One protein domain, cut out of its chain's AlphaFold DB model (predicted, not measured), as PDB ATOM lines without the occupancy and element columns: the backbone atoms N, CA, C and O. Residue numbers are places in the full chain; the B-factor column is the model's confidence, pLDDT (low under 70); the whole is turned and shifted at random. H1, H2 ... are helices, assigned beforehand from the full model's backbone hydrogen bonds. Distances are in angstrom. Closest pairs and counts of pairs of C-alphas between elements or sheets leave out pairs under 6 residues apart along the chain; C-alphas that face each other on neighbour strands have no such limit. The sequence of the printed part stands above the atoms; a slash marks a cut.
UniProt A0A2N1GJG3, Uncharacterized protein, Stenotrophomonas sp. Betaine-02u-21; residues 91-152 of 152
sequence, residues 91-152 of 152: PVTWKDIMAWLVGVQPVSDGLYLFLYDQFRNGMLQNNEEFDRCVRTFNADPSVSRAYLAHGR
ATOM      1  N   PRO A  91     334.692 362.730 349.646       85.19
ATOM      2  CA  PRO A  91     335.565 362.657 350.820       85.19
ATOM      3  C   PRO A  91     336.953 362.069 350.530       85.19
ATOM      4  O   PRO A  91     337.884 362.303 351.302       85.19
ATOM      5  N   VAL A  92     337.083 361.315 349.437       86.88
ATOM      6  CA  VAL A  92     338.322 360.668 348.997       86.88
ATOM      7  C   VAL A  92     339.152 361.640 348.178       86.88
ATOM      8  O   VAL A  92     338.637 362.363 347.333       86.88
ATOM      9  N   THR A  93     340.456 361.645 348.425       85.06
ATOM     10  CA  THR A  93     341.427 362.397 347.632       85.06
ATOM     11  C   THR A  93     342.152 361.483 346.656       85.06
ATOM     12  O   THR A  93     342.241 360.269 346.855       85.06
ATOM     13  N   TRP A  94     342.768 362.068 345.629       84.44
ATOM     14  CA  TRP A  94     343.644 361.290 344.753       84.44
ATOM     15  C   TRP A  94     344.807 360.634 345.518       84.44
ATOM     16  O   TRP A  94     345.205 359.517 345.197       84.44
ATOM     17  N   LYS A  95     345.298 361.269 346.590       82.88
ATOM     18  CA  LYS A  95     346.318 360.700 347.482       82.88
ATOM     19  C   LYS A  95     345.861 359.383 348.119       82.88
ATOM     20  O   LYS A  95     346.660 358.449 348.193       82.88
ATOM     21  N   ASP A  96     344.597 359.289 348.531       87.81
ATOM     22  CA  ASP A  96     344.029 358.060 349.102       87.81
ATOM     23  C   ASP A  96     343.981 356.942 348.049       87.81
ATOM     24  O   ASP A  96     344.430 355.826 348.303       87.81
ATOM     25  N   ILE A  97     343.549 357.266 346.826       88.19
ATOM     26  CA  ILE A  97     343.510 356.318 345.700       88.19
ATOM     27  C   ILE A  97     344.916 355.826 345.337       88.19
ATOM     28  O   ILE A  97     345.129 354.633 345.115       88.19
ATOM     29  N   MET A  98     345.900 356.725 345.320       84.81
ATOM     30  CA  MET A  98     347.299 356.370 345.080       84.81
ATOM     31  C   MET A  98     347.855 355.445 346.169       84.81
ATOM     32  O   MET A  98     348.647 354.556 345.856       84.81
ATOM     33  N   ALA A  99     347.440 355.621 347.427       85.31
ATOM     34  CA  ALA A  99     347.815 354.723 348.513       85.31
ATOM     35  C   ALA A  99     347.209 353.322 348.323       85.31
ATOM     36  O   ALA A  99     347.911 352.328 348.511       85.31
ATOM     37  N   TRP A 100     345.952 353.226 347.881       90.12
ATOM     38  CA  TRP A 100     345.311 351.942 347.568       90.12
ATOM     39  C   TRP A 100     345.975 351.233 346.382       90.12
ATOM     40  O   TRP A 100     346.202 350.023 346.425       90.12
ATOM     41  N   LEU A 101     346.398 351.987 345.362       85.12
ATOM     42  CA  LEU A 101     347.111 351.462 344.193       85.12
ATOM     43  C   LEU A 101     348.447 350.787 344.519       85.12
ATOM     44  O   LEU A 101     348.876 349.904 343.773       85.12
ATOM     45  N   VAL A 102     349.100 351.144 345.631       79.69
ATOM     46  CA  VAL A 102     350.328 350.459 346.073       79.69
ATOM     47  C   VAL A 102     350.082 348.955 346.266       79.69
ATOM     48  O   VAL A 102     350.978 348.160 345.982       79.69
ATOM     49  N   GLY A 103     348.871 348.550 346.668       77.38
ATOM     50  CA  GLY A 103     348.493 347.148 346.873       77.38
ATOM     51  C   GLY A 103     348.131 346.358 345.607       77.38
ATOM     52  O   GLY A 103     347.935 345.151 345.701       77.38
ATOM     53  N   VAL A 104     348.044 346.998 344.434       77.19
ATOM     54  CA  VAL A 104     347.483 346.408 343.194       77.19
ATOM     55  C   VAL A 104     348.568 346.001 342.172       77.19
ATOM     56  O   VAL A 104     348.259 345.518 341.089       77.19
ATOM     57  N   GLN A 105     349.854 346.174 342.493       70.00
ATOM     58  CA  GLN A 105     350.976 346.004 341.554       70.00
ATOM     59  C   GLN A 105     350.997 344.638 340.817       70.00
ATOM     60  O   GLN A 105     350.849 343.602 341.469       70.00
ATOM     61  N   PRO A 106     351.277 344.603 339.493       72.00
ATOM     62  CA  PRO A 106     351.633 345.730 338.625       72.00
ATOM     63  C   PRO A 106     350.422 346.567 338.183       72.00
ATOM     64  O   PRO A 106     349.405 346.038 337.742       72.00
ATOM     65  N   VAL A 107     350.561 347.894 338.242       80.38
ATOM     66  CA  VAL A 107     349.537 348.845 337.776       80.38
ATOM     67  C   VAL A 107     349.905 349.324 336.373       80.38
ATOM     68  O   VAL A 107     351.011 349.814 336.164       80.38
ATOM     69  N   SER A 108     348.991 349.186 335.408       85.38
ATOM     70  CA  SER A 108     349.194 349.715 334.050       85.38
ATOM     71  C   SER A 108     348.855 351.206 333.963       85.38
ATOM     72  O   SER A 108     347.971 351.687 334.675       85.38
ATOM     73  N   ASP A 109     349.484 351.927 333.035       82.50
ATOM     74  CA  ASP A 109     349.199 353.349 332.776       82.50
ATOM     75  C   ASP A 109     347.716 353.589 332.457       82.50
ATOM     76  O   ASP A 109     347.112 354.564 332.905       82.50
ATOM     77  N   GLY A 110     347.093 352.650 331.735       85.62
ATOM     78  CA  GLY A 110     345.664 352.693 331.437       85.62
ATOM     79  C   GLY A 110     344.793 352.610 332.693       85.62
ATOM     80  O   GLY A 110     343.801 353.329 332.789       85.62
ATOM     81  N   LEU A 111     345.178 351.792 333.680       88.44
ATOM     82  CA  LEU A 111     344.455 351.689 334.949       88.44
ATOM     83  C   LEU A 111     344.570 352.991 335.757       88.44
ATOM     84  O   LEU A 111     343.576 353.440 336.326       88.44
ATOM     85  N   TYR A 112     345.739 353.640 335.748       86.19
ATOM     86  CA  TYR A 112     345.923 354.964 336.351       86.19
ATOM     87  C   TYR A 112     344.985 356.012 335.745       86.19
ATOM     88  O   TYR A 112     344.278 356.702 336.480       86.19
ATOM     89  N   LEU A 113     344.961 356.122 334.413       85.56
ATOM     90  CA  LEU A 113     344.105 357.086 333.713       85.56
ATOM     91  C   LEU A 113     342.620 356.806 333.950       85.56
ATOM     92  O   LEU A 113     341.857 357.739 334.192       85.56
ATOM     93  N   PHE A 114     342.223 355.533 333.920       89.19
ATOM     94  CA  PHE A 114     340.847 355.133 334.180       89.19
ATOM     95  C   PHE A 114     340.407 355.515 335.595       89.19
ATOM     96  O   PHE A 114     339.400 356.197 335.756       89.19
ATOM     97  N   LEU A 115     341.168 355.129 336.624       90.31
ATOM     98  CA  LEU A 115     340.829 355.446 338.014       90.31
ATOM     99  C   LEU A 115     340.800 356.950 338.265       90.31
ATOM    100  O   LEU A 115     339.930 357.436 338.983       90.31
ATOM    101  N   TYR A 116     341.710 357.693 337.644       86.44
ATOM    102  CA  TYR A 116     341.706 359.144 337.740       86.44
ATOM    103  C   TYR A 116     340.447 359.758 337.125       86.44
ATOM    104  O   TYR A 116     339.833 360.639 337.720       86.44
ATOM    105  N   ASP A 117     340.017 359.273 335.963       86.81
ATOM    106  CA  ASP A 117     338.769 359.710 335.346       86.81
ATOM    107  C   ASP A 117     337.551 359.356 336.221       86.81
ATOM    108  O   ASP A 117     336.699 360.205 336.481       86.81
ATOM    109  N   GLN A 118     337.502 358.146 336.790       89.62
ATOM    110  CA  GLN A 118     336.443 357.760 337.733       89.62
ATOM    111  C   GLN A 118     336.421 358.660 338.981       89.62
ATOM    112  O   GLN A 118     335.355 359.119 339.395       89.62
ATOM    113  N   PHE A 119     337.588 358.985 339.540       88.44
ATOM    114  CA  PHE A 119     337.726 359.935 340.645       88.44
ATOM    115  C   PHE A 119     337.163 361.315 340.292       88.44
ATOM    116  O   PHE A 119     336.336 361.864 341.019       88.44
ATOM    117  N   ARG A 120     337.553 361.862 339.139       82.50
ATOM    118  CA  ARG A 120     337.114 363.185 338.666       82.50
ATOM    119  C   ARG A 120     335.616 363.260 338.382       82.50
ATOM    120  O   ARG A 120     335.043 364.345 338.449       82.50
ATOM    121  N   ASN A 121     334.995 362.126 338.086       84.25
ATOM    122  CA  ASN A 121     333.551 362.003 337.917       84.25
ATOM    123  C   ASN A 121     332.813 361.734 339.245       84.25
ATOM    124  O   ASN A 121     331.603 361.528 339.232       84.25
ATOM    125  N   GLY A 122     333.512 361.755 340.388       85.62
ATOM    126  CA  GLY A 122     332.924 361.548 341.716       85.62
ATOM    127  C   GLY A 122     332.495 360.105 341.991       85.62
ATOM    128  O   GLY A 122     331.713 359.869 342.911       85.62
ATOM    129  N   MET A 123     332.987 359.148 341.193       88.69
ATOM    130  CA  MET A 123     332.634 357.724 341.278       88.69
ATOM    131  C   MET A 123     333.488 356.950 342.291       88.69
ATOM    132  O   MET A 123     333.158 355.814 342.612       88.69
ATOM    133  N   LEU A 124     334.596 357.538 342.758       90.94
ATOM    134  CA  LEU A 124     335.497 356.951 343.751       90.94
ATOM    135  C   LEU A 124     335.407 357.730 345.066       90.94
ATOM    136  O   LEU A 124     336.140 358.694 345.277       90.94
ATOM    137  N   GLN A 125     334.511 357.302 345.949       89.38
ATOM    138  CA  GLN A 125     334.251 357.884 347.268       89.38
ATOM    139  C   GLN A 125     334.648 356.958 348.423       89.38
ATOM    140  O   GLN A 125     334.616 357.375 349.580       89.38
ATOM    141  N   ASN A 126     335.034 355.712 348.142       92.31
ATOM    142  CA  ASN A 126     335.548 354.759 349.125       92.31
ATOM    143  C   ASN A 126     336.363 353.626 348.464       92.31
ATOM    144  O   ASN A 126     336.469 353.534 347.239       92.31
ATOM    145  N   ASN A 127     336.936 352.750 349.295       92.00
ATOM    146  CA  ASN A 127     337.767 351.638 348.833       92.00
ATOM    147  C   ASN A 127     336.967 350.542 348.089       92.00
ATOM    148  O   ASN A 127     337.494 349.896 347.190       92.00
ATOM    149  N   GLU A 128     335.683 350.338 348.407       94.19
ATOM    150  CA  GLU A 128     334.861 349.333 347.709       94.19
ATOM    151  C   GLU A 128     334.578 349.735 346.254       94.19
ATOM    152  O   GLU A 128     334.537 348.893 345.350       94.19
ATOM    153  N   GLU A 129     334.378 351.031 346.015       94.44
ATOM    154  CA  GLU A 129     334.237 351.608 344.678       94.44
ATOM    155  C   GLU A 129     335.548 351.539 343.901       94.44
ATOM    156  O   GLU A 129     335.538 351.161 342.729       94.44
ATOM    157  N   PHE A 130     336.678 351.796 344.566       94.44
ATOM    158  CA  PHE A 130     338.003 351.579 343.991       94.44
ATOM    159  C   PHE A 130     338.186 350.131 343.518       94.44
ATOM    160  O   PHE A 130     338.469 349.904 342.337       94.44
ATOM    161  N   ASP A 131     337.931 349.148 344.386       93.50
ATOM    162  CA  ASP A 131     338.043 347.725 344.046       93.50
ATOM    163  C   ASP A 131     337.127 347.342 342.879       93.50
ATOM    164  O   ASP A 131     337.484 346.538 342.010       93.50
ATOM    165  N   ARG A 132     335.923 347.920 342.835       94.19
ATOM    166  CA  ARG A 132     334.979 347.719 341.733       94.19
ATOM    167  C   ARG A 132     335.532 348.272 340.426       94.19
ATOM    168  O   ARG A 132     335.492 347.557 339.431       94.19
ATOM    169  N   CYS A 133     336.068 349.489 340.423       93.75
ATOM    170  CA  CYS A 133     336.685 350.086 339.244       93.75
ATOM    171  C   CYS A 133     337.871 349.250 338.743       93.75
ATOM    172  O   CYS A 133     337.937 348.954 337.551       93.75
ATOM    173  N   VAL A 134     338.754 348.792 339.635       92.81
ATOM    174  CA  VAL A 134     339.872 347.907 339.267       92.81
ATOM    175  C   VAL A 134     339.362 346.617 338.617       92.81
ATOM    176  O   VAL A 134     339.851 346.221 337.556       92.81
ATOM    177  N   ARG A 135     338.340 345.974 339.198       92.25
ATOM    178  CA  ARG A 135     337.718 344.776 338.606       92.25
ATOM    179  C   ARG A 135     337.107 345.062 337.237       92.25
ATOM    180  O   ARG A 135     337.337 344.280 336.323       92.25
ATOM    181  N   THR A 136     336.376 346.165 337.077       92.62
ATOM    182  CA  THR A 136     335.781 346.562 335.792       92.62
ATOM    183  C   THR A 136     336.848 346.749 334.719       92.62
ATOM    184  O   THR A 136     336.721 346.187 333.636       92.62
ATOM    185  N   PHE A 137     337.927 347.474 335.027       91.75
ATOM    186  CA  PHE A 137     339.023 347.700 334.084       91.75
ATOM    187  C   PHE A 137     339.657 346.384 333.612       91.75
ATOM    188  O   PHE A 137     339.920 346.209 332.424       91.75
ATOM    189  N   ASN A 138     339.872 345.445 334.537       88.38
ATOM    190  CA  ASN A 138     340.485 344.152 334.233       88.38
ATOM    191  C   ASN A 138     339.522 343.172 333.539       88.38
ATOM    192  O   ASN A 138     339.973 342.305 332.791       88.38
ATOM    193  N   ALA A 139     338.216 343.282 333.790       89.25
ATOM    194  CA  ALA A 139     337.200 342.384 333.244       89.25
ATOM    195  C   ALA A 139     336.662 342.826 331.874       89.25
ATOM    196  O   ALA A 139     336.181 341.975 331.127       89.25
ATOM    197  N   ASP A 140     336.738 344.118 331.536       87.62
ATOM    198  CA  ASP A 140     336.232 344.672 330.277       87.62
ATOM    199  C   ASP A 140     337.379 345.093 329.326       87.62
ATOM    200  O   ASP A 140     338.008 346.149 329.495       87.62
ATOM    201  N   PRO A 141     337.656 344.301 328.269       86.81
ATOM    202  CA  PRO A 141     338.684 344.617 327.281       86.81
ATOM    203  C   PRO A 141     338.418 345.888 326.470       86.81
ATOM    204  O   PRO A 141     339.347 346.403 325.849       86.81
ATOM    205  N   SER A 142     337.171 346.360 326.393       86.88
ATOM    206  CA  SER A 142     336.832 347.590 325.672       86.88
ATOM    207  C   SER A 142     337.238 348.825 326.476       86.88
ATOM    208  O   SER A 142     337.864 349.733 325.924       86.88
ATOM    209  N   VAL A 143     336.996 348.801 327.791       83.38
ATOM    210  CA  VAL A 143     337.422 349.845 328.731       83.38
ATOM    211  C   VAL A 143     338.943 349.905 328.788       83.38
ATOM    212  O   VAL A 143     339.528 350.952 328.521       83.38
ATOM    213  N   SER A 144     339.611 348.783 329.060       84.50
ATOM    214  CA  SER A 144     341.077 348.774 329.171       84.50
ATOM    215  C   SER A 144     341.774 349.230 327.886       84.50
ATOM    216  O   SER A 144     342.714 350.020 327.954       84.50
ATOM    217  N   ARG A 145     341.290 348.830 326.700       84.81
ATOM    218  CA  ARG A 145     341.844 349.309 325.418       84.81
ATOM    219  C   ARG A 145     341.715 350.816 325.231       84.81
ATOM    220  O   ARG A 145     342.657 351.417 324.718       84.81
ATOM    221  N   ALA A 146     340.593 351.414 325.634       83.25
ATOM    222  CA  ALA A 146     340.381 352.852 325.492       83.25
ATOM    223  C   ALA A 146     341.464 353.651 326.232       83.25
ATOM    224  O   ALA A 146     342.046 354.566 325.661       83.25
ATOM    225  N   TYR A 147     341.813 353.255 327.458       81.88
ATOM    226  CA  TYR A 147     342.796 353.984 328.269       81.88
ATOM    227  C   TYR A 147     344.249 353.556 328.018       81.88
ATOM    228  O   TYR A 147     345.151 354.382 328.132       81.88
ATOM    229  N   LEU A 148     344.506 352.310 327.603       75.00
ATOM    230  CA  LEU A 148     345.853 351.876 327.204       75.00
ATOM    231  C   LEU A 148     346.337 352.559 325.914       75.00
ATOM    232  O   LEU A 148     347.542 352.713 325.720       75.00
ATOM    233  N   ALA A 149     345.423 352.997 325.045       70.56
ATOM    234  CA  ALA A 149     345.765 353.774 323.854       70.56
ATOM    235  C   ALA A 149     346.270 355.195 324.181       70.56
ATOM    236  O   ALA A 149     347.004 355.770 323.382       70.56
ATOM    237  N   HIS A 150     345.909 355.740 325.349       60.38
ATOM    238  CA  HIS A 150     346.295 357.082 325.803       60.38
ATOM    239  C   HIS A 150     347.587 357.118 326.639       60.38
ATOM    240  O   HIS A 150     348.088 358.204 326.919       60.38
ATOM    241  N   GLY A 151     348.122 355.958 327.037       49.97
ATOM    242  CA  GLY A 151     349.356 355.830 327.826       49.97
ATOM    243  C   GLY A 151     350.640 355.642 327.004       49.97
ATOM    244  O   GLY A 151     351.632 355.190 327.560       49.97
ATOM    245  N   ARG A 152     350.626 355.916 325.691       40.16
ATOM    246  CA  ARG A 152     351.796 355.785 324.799       40.16
ATOM    247  C   ARG A 152     352.401 357.126 324.420       40.16
ATOM    248  O   ARG A 152     351.618 358.064 324.156       40.16
TER     249      ARG A 152
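AT A GLANCE: This is residues 91 to 152 of the 152 residues of an uncharacterized protein of Stenotrophomonas sp. Betaine-02u-21 (UniProt A0A2N1GJG3). The longest helix, H3, and H2 make a helical hairpin with splayed arms; H4 crosses one end of it, where H2 begins and H3 ends, and H1 lies more loosely near the other end. The printed part has 62 residues with four named helices, in the order H1, H2, H3, H4, and no named strand; the class is all helix. The whole is compact, with a radius of gyration of the C-alphas of 10.8 A, and spans 30 by 22 by 20 A.

HOW THE PARTS SIT: H3, residues 127 to 139, touches H2, residues 109 to 120, closest at the C-alphas of Leu 111 and Phe 137, 6.8 A apart. This hairpin has a steep tilt of 43 degrees, opposite ways. H4, residues 141 to 148, touches residues 109 to 114 of H2 alone, about perpendicular at 86 degrees; the closest C-alphas, of Gly 110 and Leu 148, are 4.3 A apart. H3 and H4 touch only at the corner, with residues 136 to 138 of H3 alone; the closest C-alphas, of Phe 137 and Ser 144, are 5.4 A apart. H1, residues 94 to 104, is close to H3 but not clearly touching: the closest C-alphas, of Ile 97 and Phe 130, are 7.5 A apart. H1 is likewise close to H2 but not clearly touching, closest at the C-alphas of Trp 94 and Phe 119, 7.3 A apart. H1 and H4 are apart. Every O i to N i+4 pair is within hydrogen-bond range in H2, H3 and H4, and 5 of 7 in H1.

IN THESE COORDINATES: H3 is 18.1 A from first to last C-alpha, H2 16.7 A, H1 15.4 A and H4 10.2 A. C-alpha 94, where H1 begins, is at (343.644, 361.290, 344.753), and C-alpha 148, where H4 ends, is at (345.853, 351.876, 327.204).

THE WHOLE: The C-alphas farthest apart, of Pro 91 and Arg 152, are 31.4 A apart. The printed part has no cut and no long link. Its mean pLDDT is 84.5; residues 150 to 152 are under 70.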